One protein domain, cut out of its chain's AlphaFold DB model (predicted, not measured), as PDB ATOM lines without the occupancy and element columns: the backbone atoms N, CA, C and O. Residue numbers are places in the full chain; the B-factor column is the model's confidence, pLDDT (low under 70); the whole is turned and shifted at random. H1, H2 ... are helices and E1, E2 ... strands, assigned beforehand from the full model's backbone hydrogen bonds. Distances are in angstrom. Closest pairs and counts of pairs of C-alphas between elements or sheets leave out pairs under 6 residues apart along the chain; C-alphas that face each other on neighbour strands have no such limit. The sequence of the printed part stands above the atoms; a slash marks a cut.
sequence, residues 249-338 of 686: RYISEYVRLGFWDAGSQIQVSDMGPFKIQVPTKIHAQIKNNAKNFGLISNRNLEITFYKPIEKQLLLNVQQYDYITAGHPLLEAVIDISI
ATOM      1  N   ARG A 249     201.720 387.733 321.492       71.56
ATOM      2  CA  ARG A 249     202.867 386.876 321.784       71.56
ATOM      3  C   ARG A 249     203.308 386.969 323.244       71.56
ATOM      4  O   ARG A 249     203.575 385.939 323.853       71.56
ATOM      5  N   TYR A 250     203.315 388.162 323.836       75.12
ATOM      6  CA  TYR A 250     203.650 388.339 325.251       75.12
ATOM      7  C   TYR A 250     202.638 387.665 326.166       75.12
ATOM      8  O   TYR A 250     203.028 386.975 327.104       75.12
ATOM      9  N   ILE A 251     201.348 387.825 325.864       80.00
ATOM     10  CA  ILE A 251     200.279 387.171 326.622       80.00
ATOM     11  C   ILE A 251     200.426 385.649 326.504       80.00
ATOM     12  O   ILE A 251     200.364 384.952 327.514       80.00
ATOM     13  N   SER A 252     200.701 385.138 325.302       80.38
ATOM     14  CA  SER A 252     200.882 383.703 325.062       80.38
ATOM     15  C   SER A 252     202.060 383.118 325.847       80.38
ATOM     16  O   SER A 252     201.917 382.094 326.515       80.38
ATOM     17  N   GLU A 253     203.202 383.806 325.838       77.69
ATOM     18  CA  GLU A 253     204.415 383.410 326.550       77.69
ATOM     19  C   GLU A 253     204.213 383.463 328.065       77.69
ATOM     20  O   GLU A 253     204.592 382.536 328.780       77.69
ATOM     21  N   TYR A 254     203.548 384.509 328.557       83.69
ATOM     22  CA  TYR A 254     203.234 384.655 329.973       83.69
ATOM     23  C   TYR A 254     202.279 383.563 330.467       83.69
ATOM     24  O   TYR A 254     202.539 382.924 331.485       83.69
ATOM     25  N   VAL A 255     201.205 383.285 329.720       85.50
ATOM     26  CA  VAL A 255     200.272 382.196 330.041       85.50
ATOM     27  C   VAL A 255     200.988 380.846 330.009       85.50
ATOM     28  O   VAL A 255     200.769 380.026 330.899       85.50
ATOM     29  N   ARG A 256     201.896 380.625 329.050       81.62
ATOM     30  CA  ARG A 256     202.707 379.402 328.982       81.62
ATOM     31  C   ARG A 256     203.554 379.204 330.241       81.62
ATOM     32  O   ARG A 256     203.544 378.110 330.803       81.62
ATOM     33  N   LEU A 257     204.252 380.247 330.692       79.25
ATOM     34  CA  LEU A 257     205.049 380.212 331.925       79.25
ATOM     35  C   LEU A 257     204.167 380.002 333.163       79.25
ATOM     36  O   LEU A 257     204.464 379.154 333.999       79.25
ATOM     37  N   GLY A 258     203.027 380.686 333.246       82.50
ATOM     38  CA  GLY A 258     202.095 380.517 334.361       82.50
ATOM     39  C   GLY A 258     201.490 379.110 334.454       82.50
ATOM     40  O   GLY A 258     201.273 378.590 335.549       82.50
ATOM     41  N   PHE A 259     201.244 378.453 333.318       83.12
ATOM     42  CA  PHE A 259     200.812 377.053 333.293       83.12
ATOM     43  C   PHE A 259     201.924 376.112 333.749       83.12
ATOM     44  O   PHE A 259     201.649 375.189 334.523       83.12
ATOM     45  N   TRP A 260     203.165 376.377 333.324       78.94
ATOM     46  CA  TRP A 260     204.336 375.631 333.774       78.94
ATOM     47  C   TRP A 260     204.454 375.659 335.302       78.94
ATOM     48  O   TRP A 260     204.516 374.600 335.931       78.94
ATOM     49  N   ASP A 261     204.354 376.842 335.909       75.19
ATOM     50  CA  ASP A 261     204.384 377.021 337.369       75.19
ATOM     51  C   ASP A 261     203.189 376.364 338.077       75.19
ATOM     52  O   ASP A 261     203.290 375.868 339.206       75.19
ATOM     53  N   ALA A 262     202.036 376.297 337.407       74.56
ATOM     54  CA  ALA A 262     200.869 375.570 337.895       74.56
ATOM     55  C   ALA A 262     201.007 374.035 337.787       74.56
ATOM     56  O   ALA A 262     200.136 373.322 338.299       74.56
ATOM     57  N   GLY A 263     202.093 373.526 337.192       69.25
ATOM     58  CA  GLY A 263     202.400 372.101 337.049       69.25
ATOM     59  C   GLY A 263     201.812 371.459 335.792       69.25
ATOM     60  O   GLY A 263     201.481 370.276 335.806       69.25
ATOM     61  N   SER A 264     201.602 372.220 334.717       70.56
ATOM     62  CA  SER A 264     201.077 371.712 333.442       70.56
ATOM     63  C   SER A 264     201.824 372.323 332.258       70.56
ATOM     64  O   SER A 264     202.150 373.503 332.264       70.56
ATOM     65  N   GLN A 265     202.095 371.535 331.220       61.53
ATOM     66  CA  GLN A 265     202.760 372.025 330.009       61.53
ATOM     67  C   GLN A 265     201.728 372.268 328.910       61.53
ATOM     68  O   GLN A 265     200.921 371.384 328.621       61.53
ATOM     69  N   ILE A 266     201.768 373.443 328.279       63.47
ATOM     70  CA  ILE A 266     201.025 373.697 327.040       63.47
ATOM     71  C   ILE A 266     201.976 373.469 325.861       63.47
ATOM     72  O   ILE A 266     203.037 374.091 325.796       63.47
ATOM     73  N   GLN A 267     201.585 372.621 324.909       55.41
ATOM     74  CA  GLN A 267     202.188 372.613 323.578       55.41
ATOM     75  C   GLN A 267     201.534 373.730 322.756       55.41
ATOM     76  O   GLN A 267     200.427 373.579 322.250       55.41
ATOM     77  N   VAL A 268     202.192 374.886 322.702       53.62
ATOM     78  CA  VAL A 268     201.761 376.047 321.912       53.62
ATOM     79  C   VAL A 268     202.516 375.981 320.580       53.62
ATOM     80  O   VAL A 268     203.743 376.049 320.587       53.62
ATOM     81  N   SER A 269     201.827 375.793 319.452       53.88
ATOM     82  CA  SER A 269     202.405 376.015 318.114       53.88
ATOM     83  C   SER A 269     202.489 377.518 317.817       53.88
ATOM     84  O   SER A 269     201.692 378.279 318.345       53.88
ATOM     85  N   ASP A 270     203.411 377.973 316.970       50.88
ATOM     86  CA  ASP A 270     203.714 379.415 316.865       50.88
ATOM     87  C   ASP A 270     202.535 380.307 316.414       50.88
ATOM     88  O   ASP A 270     202.487 381.474 316.799       50.88
ATOM     89  N   MET A 271     201.562 379.784 315.654       53.53
ATOM     90  CA  MET A 271     200.395 380.541 315.172       53.53
ATOM     91  C   MET A 271     199.155 379.637 315.085       53.53
ATOM     92  O   MET A 271     199.152 378.673 314.320       53.53
ATOM     93  N   GLY A 272     198.100 379.925 315.853       59.69
ATOM     94  CA  GLY A 272     196.805 379.247 315.721       59.69
ATOM     95  C   GLY A 272     195.960 379.244 316.997       59.69
ATOM     96  O   GLY A 272     196.418 379.691 318.044       59.69
ATOM     97  N   PRO A 273     194.716 378.748 316.928       64.19
ATOM     98  CA  PRO A 273     193.914 378.498 318.113       64.19
ATOM     99  C   PRO A 273     194.446 377.300 318.917       64.19
ATOM    100  O   PRO A 273     194.765 376.247 318.364       64.19
ATOM    101  N   PHE A 274     194.519 377.444 320.240       75.38
ATOM    102  CA  PHE A 274     195.120 376.474 321.155       75.38
ATOM    103  C   PHE A 274     194.056 375.719 321.937       75.38
ATOM    104  O   PHE A 274     193.239 376.331 322.620       75.38
ATOM    105  N   LYS A 275     194.115 374.388 321.927       77.25
ATOM    106  CA  LYS A 275     193.341 373.559 322.860       77.25
ATOM    107  C   LYS A 275     194.115 373.435 324.161       77.25
ATOM    108  O   LYS A 275     195.180 372.821 324.194       77.25
ATOM    109  N   ILE A 276     193.579 374.007 325.231       80.19
ATOM    110  CA  ILE A 276     194.186 373.967 326.557       80.19
ATOM    111  C   ILE A 276     193.245 373.324 327.569       80.19
ATOM    112  O   ILE A 276     192.036 373.548 327.566       80.19
ATOM    113  N   GLN A 277     193.819 372.556 328.488       84.19
ATOM    114  CA  GLN A 277     193.124 372.124 329.691       84.19
ATOM    115  C   GLN A 277     193.583 372.996 330.858       84.19
ATOM    116  O   GLN A 277     194.752 372.970 331.233       84.19
ATOM    117  N   VAL A 278     192.667 373.772 331.434       85.00
ATOM    118  CA  VAL A 278     192.972 374.700 332.526       85.00
ATOM    119  C   VAL A 278     193.334 373.916 333.801       85.00
ATOM    120  O   VAL A 278     192.499 373.152 334.306       85.00
ATOM    121  N   PRO A 279     194.541 374.120 334.369       86.00
ATOM    122  CA  PRO A 279     194.984 373.458 335.591       86.00
ATOM    123  C   PRO A 279     194.075 373.753 336.784       86.00
ATOM    124  O   PRO A 279     193.537 374.851 336.929       86.00
ATOM    125  N   THR A 280     193.956 372.793 337.704       86.50
ATOM    126  CA  THR A 280     193.054 372.895 338.865       86.50
ATOM    127  C   THR A 280     193.336 374.123 339.736       86.50
ATOM    128  O   THR A 280     192.390 374.758 340.201       86.50
ATOM    129  N   LYS A 281     194.613 374.491 339.924       86.56
ATOM    130  CA  LYS A 281     195.014 375.687 340.688       86.56
ATOM    131  C   LYS A 281     194.500 376.979 340.041       86.56
ATOM    132  O   LYS A 281     193.886 377.794 340.719       86.56
ATOM    133  N   ILE A 282     194.693 377.120 338.728       86.94
ATOM    134  CA  ILE A 282     194.237 378.284 337.954       86.94
ATOM    135  C   ILE A 282     192.707 378.341 337.951       86.94
ATOM    136  O   ILE A 282     192.119 379.375 338.250       86.94
ATOM    137  N   HIS A 283     192.041 377.208 337.722       87.88
ATOM    138  CA  HIS A 283     190.582 377.139 337.730       87.88
ATOM    139  C   HIS A 283     189.961 377.508 339.091       87.88
ATOM    140  O   HIS A 283     188.901 378.131 339.135       87.88
ATOM    141  N   ALA A 284     190.605 377.146 340.205       87.69
ATOM    142  CA  ALA A 284     190.164 377.569 341.532       87.69
ATOM    143  C   ALA A 284     190.267 379.093 341.705       87.69
ATOM    144  O   ALA A 284     189.333 379.709 342.216       87.69
ATOM    145  N   GLN A 285     191.348 379.709 341.215       89.19
ATOM    146  CA  GLN A 285     191.515 381.162 341.271       89.19
ATOM    147  C   GLN A 285     190.497 381.902 340.389       89.19
ATOM    148  O   GLN A 285     189.938 382.904 340.827       89.19
ATOM    149  N   ILE A 286     190.156 381.364 339.212       87.94
ATOM    150  CA  ILE A 286     189.075 381.904 338.366       87.94
ATOM    151  C   ILE A 286     187.754 381.971 339.144       87.94
ATOM    152  O   ILE A 286     187.059 382.982 339.101       87.94
ATOM    153  N   LYS A 287     187.413 380.919 339.902       87.25
ATOM    154  CA  LYS A 287     186.193 380.912 340.724       87.25
ATOM    155  C   LYS A 287     186.224 381.959 341.836       87.25
ATOM    156  O   LYS A 287     185.192 382.569 342.103       87.25
ATOM    157  N   ASN A 288     187.380 382.185 342.456       86.88
ATOM    158  CA  ASN A 288     187.531 383.207 343.496       86.88
ATOM    159  C   ASN A 288     187.310 384.622 342.940       86.88
ATOM    160  O   ASN A 288     186.686 385.449 343.602       86.88
ATOM    161  N   ASN A 289     187.749 384.871 341.704       84.44
ATOM    162  CA  ASN A 289     187.663 386.182 341.060       84.44
ATOM    163  C   ASN A 289     186.428 386.366 340.165       84.44
ATOM    164  O   ASN A 289     186.317 387.369 339.454       84.44
ATOM    165  N   ALA A 290     185.474 385.434 340.212       82.00
ATOM    166  CA  ALA A 290     184.322 385.408 339.315       82.00
ATOM    167  C   ALA A 290     183.462 386.680 339.368       82.00
ATOM    168  O   ALA A 290     182.874 387.067 338.362       82.00
ATOM    169  N   LYS A 291     183.411 387.357 340.524       77.50
ATOM    170  CA  LYS A 291     182.688 388.629 340.681       77.50
ATOM    171  C   LYS A 291     183.279 389.765 339.841       77.50
ATOM    172  O   LYS A 291     182.533 390.651 339.445       77.50
ATOM    173  N   ASN A 292     184.587 389.735 339.590       75.25
ATOM    174  CA  ASN A 292     185.303 390.822 338.926       75.25
ATOM    175  C   ASN A 292     185.494 390.552 337.429       75.25
ATOM    176  O   ASN A 292     185.348 391.469 336.630       75.25
ATOM    177  N   PHE A 293     185.797 389.303 337.052       80.31
ATOM    178  CA  PHE A 293     186.185 388.947 335.678       80.31
ATOM    179  C   PHE A 293     185.292 387.880 335.030       80.31
ATOM    180  O   PHE A 293     185.524 387.483 333.893       80.31
ATOM    181  N   GLY A 294     184.266 387.400 335.734       82.94
ATOM    182  CA  GLY A 294     183.386 386.343 335.241       82.94
ATOM    183  C   GLY A 294     183.987 384.937 335.342       82.94
ATOM    184  O   GLY A 294     185.001 384.697 335.997       82.94
ATOM    185  N   LEU A 295     183.312 383.973 334.716       84.56
ATOM    186  CA  LEU A 295     183.681 382.557 334.720       84.56
ATOM    187  C   LEU A 295     184.036 382.087 333.310       84.56
ATOM    188  O   LEU A 295     183.544 382.628 332.324       84.56
ATOM    189  N   ILE A 296     184.845 381.030 333.231       82.12
ATOM    190  CA  ILE A 296     185.075 380.298 331.981       82.12
ATOM    191  C   ILE A 296     183.981 379.249 331.764       82.12
ATOM    192  O   ILE A 296     183.462 378.675 332.726       82.12
ATOM    193  N   SER A 297     183.658 378.983 330.499       72.56
ATOM    194  CA  SER A 297     182.587 378.066 330.090       72.56
ATOM    195  C   SER A 297     182.855 376.615 330.512       72.56
ATOM    196  O   SER A 297     181.959 375.926 331.001       72.56
ATOM    197  N   ASN A 298     184.094 376.143 330.363       77.19
ATOM    198  CA  ASN A 298     184.525 374.803 330.753       77.19
ATOM    199  C   ASN A 298     186.043 374.782 331.059       77.19
ATOM    200  O   ASN A 298     186.711 375.812 331.018       77.19
ATOM    201  N   ARG A 299     186.607 373.613 331.407       80.19
ATOM    202  CA  ARG A 299     188.062 373.462 331.630       80.19
ATOM    203  C   ARG A 299     188.877 373.232 330.353       80.19
ATOM    204  O   ARG A 299     190.087 373.402 330.413       80.19
ATOM    205  N   ASN A 300     188.249 372.808 329.262       82.88
ATOM    206  CA  ASN A 300     188.897 372.487 327.993       82.88
ATOM    207  C   ASN A 300     188.612 373.614 327.001       82.88
ATOM    208  O   ASN A 300     187.647 373.552 326.239       82.88
ATOM    209  N   LEU A 301     189.431 374.656 327.063       79.56
ATOM    210  CA  LEU A 301     189.223 375.858 326.277       79.56
ATOM    211  C   LEU A 301     189.952 375.755 324.946       79.56
ATOM    212  O   LEU A 301     191.082 375.273 324.870       79.56
ATOM    213  N   GLU A 302     189.305 376.264 323.914       79.75
ATOM    214  CA  GLU A 302     189.947 376.606 322.660       79.75
ATOM    215  C   GLU A 302     190.193 378.105 322.684       79.75
ATOM    216  O   GLU A 302     189.248 378.880 322.750       79.75
ATOM    217  N   ILE A 303     191.455 378.519 322.723       80.19
ATOM    218  CA  ILE A 303     191.834 379.908 322.978       80.19
ATOM    219  C   ILE A 303     192.606 380.503 321.805       80.19
ATOM    220  O   ILE A 303     193.297 379.791 321.082       80.19
ATOM    221  N   THR A 304     192.565 381.820 321.651       78.31
ATOM    222  CA  THR A 304     193.463 382.565 320.759       78.31
ATOM    223  C   THR A 304     193.991 383.805 321.467       78.31
ATOM    224  O   THR A 304     193.284 384.429 322.257       78.31
ATOM    225  N   PHE A 305     195.243 384.170 321.197       78.44
ATOM    226  CA  PHE A 305     195.829 385.427 321.676       78.44
ATOM    227  C   PHE A 305     195.741 386.540 320.628       78.44
ATOM    228  O   PHE A 305     195.994 387.697 320.954       78.44
ATOM    229  N   TYR A 306     195.369 386.207 319.389       72.06
ATOM    230  CA  TYR A 306     195.294 387.125 318.252       72.06
ATOM    231  C   TYR A 306     193.853 387.588 318.030       72.06
ATOM    232  O   TYR A 306     192.910 386.813 318.220       72.06
ATOM    233  N   LYS A 307     193.664 388.867 317.663       64.31
ATOM    234  CA  LYS A 307     192.319 389.399 317.393       64.31
ATOM    235  C   LYS A 307     191.714 388.620 316.214       64.31
ATOM    236  O   LYS A 307     192.366 388.520 315.179       64.31
ATOM    237  N   PRO A 308     190.443 388.189 316.294       53.84
ATOM    238  CA  PRO A 308     189.767 387.484 315.201       53.84
ATOM    239  C   PRO A 308     189.638 388.255 313.872       53.84
ATOM    240  O   PRO A 308     189.105 387.709 312.923       53.84
ATOM    241  N   ILE A 309     190.091 389.513 313.780       49.72
ATOM    242  CA  ILE A 309     190.020 390.349 312.563       49.72
ATOM    243  C   ILE A 309     191.020 389.881 311.483       49.72
ATOM    244  O   ILE A 309     190.925 390.286 310.327       49.72
ATOM    245  N   GLU A 310     191.956 388.986 311.813       53.06
ATOM    246  CA  GLU A 310     192.792 388.320 310.813       53.06
ATOM    247  C   GLU A 310     191.906 387.497 309.858       53.06
ATOM    248  O   GLU A 310     191.462 386.398 310.190       53.06
ATOM    249  N   LYS A 311     191.652 388.043 308.656       39.94
ATOM    250  CA  LYS A 311     190.795 387.499 307.577       39.94
ATOM    251  C   LYS A 311     190.975 385.997 307.286       39.94
ATOM    252  O   LYS A 311     190.078 385.385 306.721       39.94
ATOM    253  N   GLN A 312     192.106 385.393 307.660       42.72
ATOM    254  CA  GLN A 312     192.380 383.963 307.488       42.72
ATOM    255  C   GLN A 312     191.930 383.071 308.658       42.72
ATOM    256  O   GLN A 312     191.600 381.910 308.422       42.72
ATOM    257  N   LEU A 313     191.874 383.571 309.899       43.06
ATOM    258  CA  LEU A 313     191.505 382.761 311.073       43.06
ATOM    259  C   LEU A 313     189.989 382.544 311.208       43.06
ATOM    260  O   LEU A 313     189.561 381.574 311.831       43.06
ATOM    261  N   LEU A 314     189.174 383.396 310.579       44.59
ATOM    262  CA  LEU A 314     187.707 383.306 310.587       44.59
ATOM    263  C   LEU A 314     187.141 382.171 309.718       44.59
ATOM    264  O   LEU A 314     185.977 381.808 309.873       44.59
ATOM    265  N   LEU A 315     187.943 381.579 308.827       43.97
ATOM    266  CA  LEU A 315     187.470 380.531 307.916       43.97
ATOM    267  C   LEU A 315     187.261 379.172 308.618       43.97
ATOM    268  O   LEU A 315     186.499 378.343 308.127       43.97
ATOM    269  N   ASN A 316     187.845 378.968 309.809       45.12
ATOM    270  CA  ASN A 316     187.654 377.766 310.628       45.12
ATOM    271  C   ASN A 316     186.948 378.102 311.950       45.12
ATOM    272  O   ASN A 316     187.575 378.308 312.990       45.12
ATOM    273  N   VAL A 317     185.616 378.135 311.878       49.25
ATOM    274  CA  VAL A 317     184.673 378.451 312.963       49.25
ATOM    275  C   VAL A 317     184.634 377.334 314.019       49.25
ATOM    276  O   VAL A 317     183.728 376.505 314.036       49.25
ATOM    277  N   GLN A 318     185.624 377.298 314.911       52.62
ATOM    278  CA  GLN A 318     185.364 376.926 316.304       52.62
ATOM    279  C   GLN A 318     185.338 378.218 317.135       52.62
ATOM    280  O   GLN A 318     186.048 379.176 316.837       52.62
ATOM    281  N   GLN A 319     184.467 378.283 318.142       61.75
ATOM    282  CA  GLN A 319     184.354 379.441 319.027       61.75
ATOM    283  C   GLN A 319     185.599 379.505 319.927       61.75
ATOM    284  O   GLN A 319     185.705 378.741 320.884       61.75
ATOM    285  N   TYR A 320     186.543 380.391 319.600       71.69
ATOM    286  CA  TYR A 320     187.765 380.590 320.382       71.69
ATOM    287  C   TYR A 320     187.575 381.664 321.455       71.69
ATOM    288  O   TYR A 320     187.088 382.759 321.168       71.69
ATOM    289  N   ASP A 321     188.034 381.389 322.672       76.19
ATOM    290  CA  ASP A 321     188.148 382.388 323.729       76.19
ATOM    291  C   ASP A 321     189.362 383.285 323.450       76.19
ATOM    292  O   ASP A 321     190.517 382.845 323.438       76.19
ATOM    293  N   TYR A 322     189.098 384.568 323.207       80.12
ATOM    294  CA  TYR A 322     190.138 385.562 322.980       80.12
ATOM    295  C   TYR A 322     190.771 385.995 324.305       80.12
ATOM    296  O   TYR A 322     190.161 386.711 325.105       80.12
ATOM    297  N   ILE A 323     192.012 385.570 324.543       83.06
ATOM    298  CA  ILE A 323     192.719 385.833 325.796       83.06
ATOM    299  C   ILE A 323     193.368 387.213 325.747       83.06
ATOM    300  O   ILE A 323     194.318 387.473 325.011       83.06
ATOM    301  N   THR A 324     192.850 388.103 326.584       81.12
ATOM    302  CA  THR A 324     193.251 389.505 326.714       81.12
ATOM    303  C   THR A 324     193.205 389.927 328.180       81.12
ATOM    304  O   THR A 324     192.655 389.207 329.010       81.12
ATOM    305  N   ALA A 325     193.745 391.106 328.503       79.62
ATOM    306  CA  ALA A 325     193.485 391.767 329.784       79.62
ATOM    307  C   ALA A 325     191.974 391.791 330.084       79.62
ATOM    308  O   ALA A 325     191.176 392.077 329.184       79.62
ATOM    309  N   GLY A 326     191.600 391.446 331.317       80.19
ATOM    310  CA  GLY A 326     190.219 391.266 331.765       80.19
ATOM    311  C   GLY A 326     189.640 389.864 331.545       80.19
ATOM    312  O   GLY A 326     188.598 389.549 332.114       80.19
ATOM    313  N   HIS A 327     190.291 388.995 330.762       86.94
ATOM    314  CA  HIS A 327     189.834 387.617 330.596       86.94
ATOM    315  C   HIS A 327     190.133 386.793 331.866       86.94
ATOM    316  O   HIS A 327     191.295 386.750 332.287       86.94
ATOM    317  N   PRO A 328     189.161 386.047 332.436       88.62
ATOM    318  CA  PRO A 328     189.324 385.381 333.732       88.62
ATOM    319  C   PRO A 328     190.539 384.442 333.813       88.62
ATOM    320  O   PRO A 328     191.188 384.364 334.854       88.62
ATOM    321  N   LEU A 329     190.889 383.757 332.715       89.50
ATOM    322  CA  LEU A 329     192.093 382.916 332.652       89.50
ATOM    323  C   LEU A 329     193.392 383.708 332.859       89.50
ATOM    324  O   LEU A 329     194.247 383.267 333.623       89.50
ATOM    325  N   LEU A 330     193.552 384.839 332.165       89.31
ATOM    326  CA  LEU A 330     194.783 385.623 332.223       89.31
ATOM    327  C   LEU A 330     194.941 386.253 333.608       89.31
ATOM    328  O   LEU A 330     196.003 386.130 334.208       89.31
ATOM    329  N   GLU A 331     193.866 386.830 334.143       88.94
ATOM    330  CA  GLU A 331     193.861 387.445 335.476       88.94
ATOM    331  C   GLU A 331     194.190 386.424 336.573       88.94
ATOM    332  O   GLU A 331     194.997 386.687 337.463       88.94
ATOM    333  N   ALA A 332     193.650 385.204 336.479       89.31
ATOM    334  CA  ALA A 332     193.986 384.135 337.415       89.31
ATOM    335  C   ALA A 332     195.467 383.719 337.341       89.31
ATOM    336  O   ALA A 332     196.074 383.423 338.372       89.31
ATOM    337  N   VAL A 333     196.055 383.690 336.140       89.19
ATOM    338  CA  VAL A 333     197.488 383.407 335.960       89.19
ATOM    339  C   VAL A 333     198.354 384.535 336.525       89.19
ATOM    340  O   VAL A 333     199.352 384.248 337.189       89.19
ATOM    341  N   ILE A 334     197.969 385.796 336.307       87.75
ATOM    342  CA  ILE A 334     198.660 386.970 336.855       87.75
ATOM    343  C   ILE A 334     198.652 386.920 338.386       87.75
ATOM    344  O   ILE A 334     199.712 386.983 339.008       87.75
ATOM    345  N   ASP A 335     197.484 386.713 338.995       86.00
ATOM    346  CA  ASP A 335     197.329 386.633 340.449       86.00
ATOM    347  C   ASP A 335     198.204 385.548 341.076       86.00
ATOM    348  O   ASP A 335     198.869 385.778 342.089       86.00
ATOM    349  N   ILE A 336     198.210 384.351 340.484       85.38
ATOM    350  CA  ILE A 336     199.011 383.227 340.980       85.38
ATOM    351  C   ILE A 336     200.500 383.546 340.854       85.38
ATOM    352  O   ILE A 336     201.246 383.325 341.808       85.38
ATOM    353  N   SER A 337     200.922 384.089 339.712       85.19
ATOM    354  CA  SER A 337     202.317 384.465 339.468       85.19
ATOM    355  C   SER A 337     202.797 385.521 340.466       85.19
ATOM    356  O   SER A 337     203.850 385.353 341.077       85.19
ATOM    357  N   ILE A 338     202.003 386.572 340.705       83.25
ATOM    358  CA  ILE A 338     202.327 387.622 341.682       83.25
ATOM    359  C   ILE A 338     202.365 387.042 343.095       83.25
ATOM    360  O   ILE A 338     203.288 387.334 343.852       83.25
TER     361      ILE A 338
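Overview. This is residues 249 to 338 of the 686 residues of the protein "DUF3883 domain-containing protein" of archaeon (UniProt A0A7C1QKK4). Helices H1 and H2 pack on H4 at one end of the model, and a small two-stranded sheet, E1 and E2, lies beside this cluster near the middle. The long link of residues 305 to 327 loops out to the other end of the longest axis and comes back to H4. The printed part has 90 residues, in the order H1, E1, H2, H3, E2, H4; the sheet is E1 - E2, antiparallel, and the class is mostly helix. The whole is compact, with a radius of gyration of the C-alphas of 12.7 A and spans of 36 by 26 by 20 A.

Arrangement. H1, residues 249 to 261, touches H4, residues 328 to 338, at a steep tilt of 63 degrees, the same way; the closest C-alphas, of Gly 258 and Val 333, are 5.7 A apart. E1, residues 274 to 277, and E2, residues 300 to 304, are antiparallel neighbours at 148 degrees, with N 274 and O 303 at 2.8 A and N 301 and O 276 at 2.9 A, both within hydrogen-bond range. H2, residues 280 to 288, touches H4 about perpendicular, at 73 degrees, with the closest C-alphas, of Gln 285 and Ala 332, 5.5 A apart. H1 and H2 are only just apart, their closest C-alphas at 8.2 A. H3, residues 290 to 293, only just touches H4, with 3 pairs of C-alphas within 8 A, the closest being Phe 293 and Pro 328 at 5.1 A. H4 is the hub, touching these three helices. Residues 303 to 304 of E2 also pair, parallel, with residues 321 to 322. In H1, H2 and H4 every O i to N i+4 pair is within hydrogen-bond range; H3 is too short for such a pair.

Along the chain. H1 begins at C-alpha 249, (202.867, 386.876, 321.784), and is 18.5 A long. E1 is 9.8 A, H2 12.6 A, H3 5.4 A and E2 13.2 A long. H4, 15.4 A, ends at C-alpha 338, (202.327, 387.622, 341.682).

Size, cuts and confidence. The C-alphas of Leu 315 and Ile 338, the two farthest apart, are 37.6 A from each other. The printed part has no cut; the links H1 to E1 and E2 to H4 are long. Mean pLDDT of the printed part is 74.6, and residues 263, 265 to 273 and 307 to 319 are under 70.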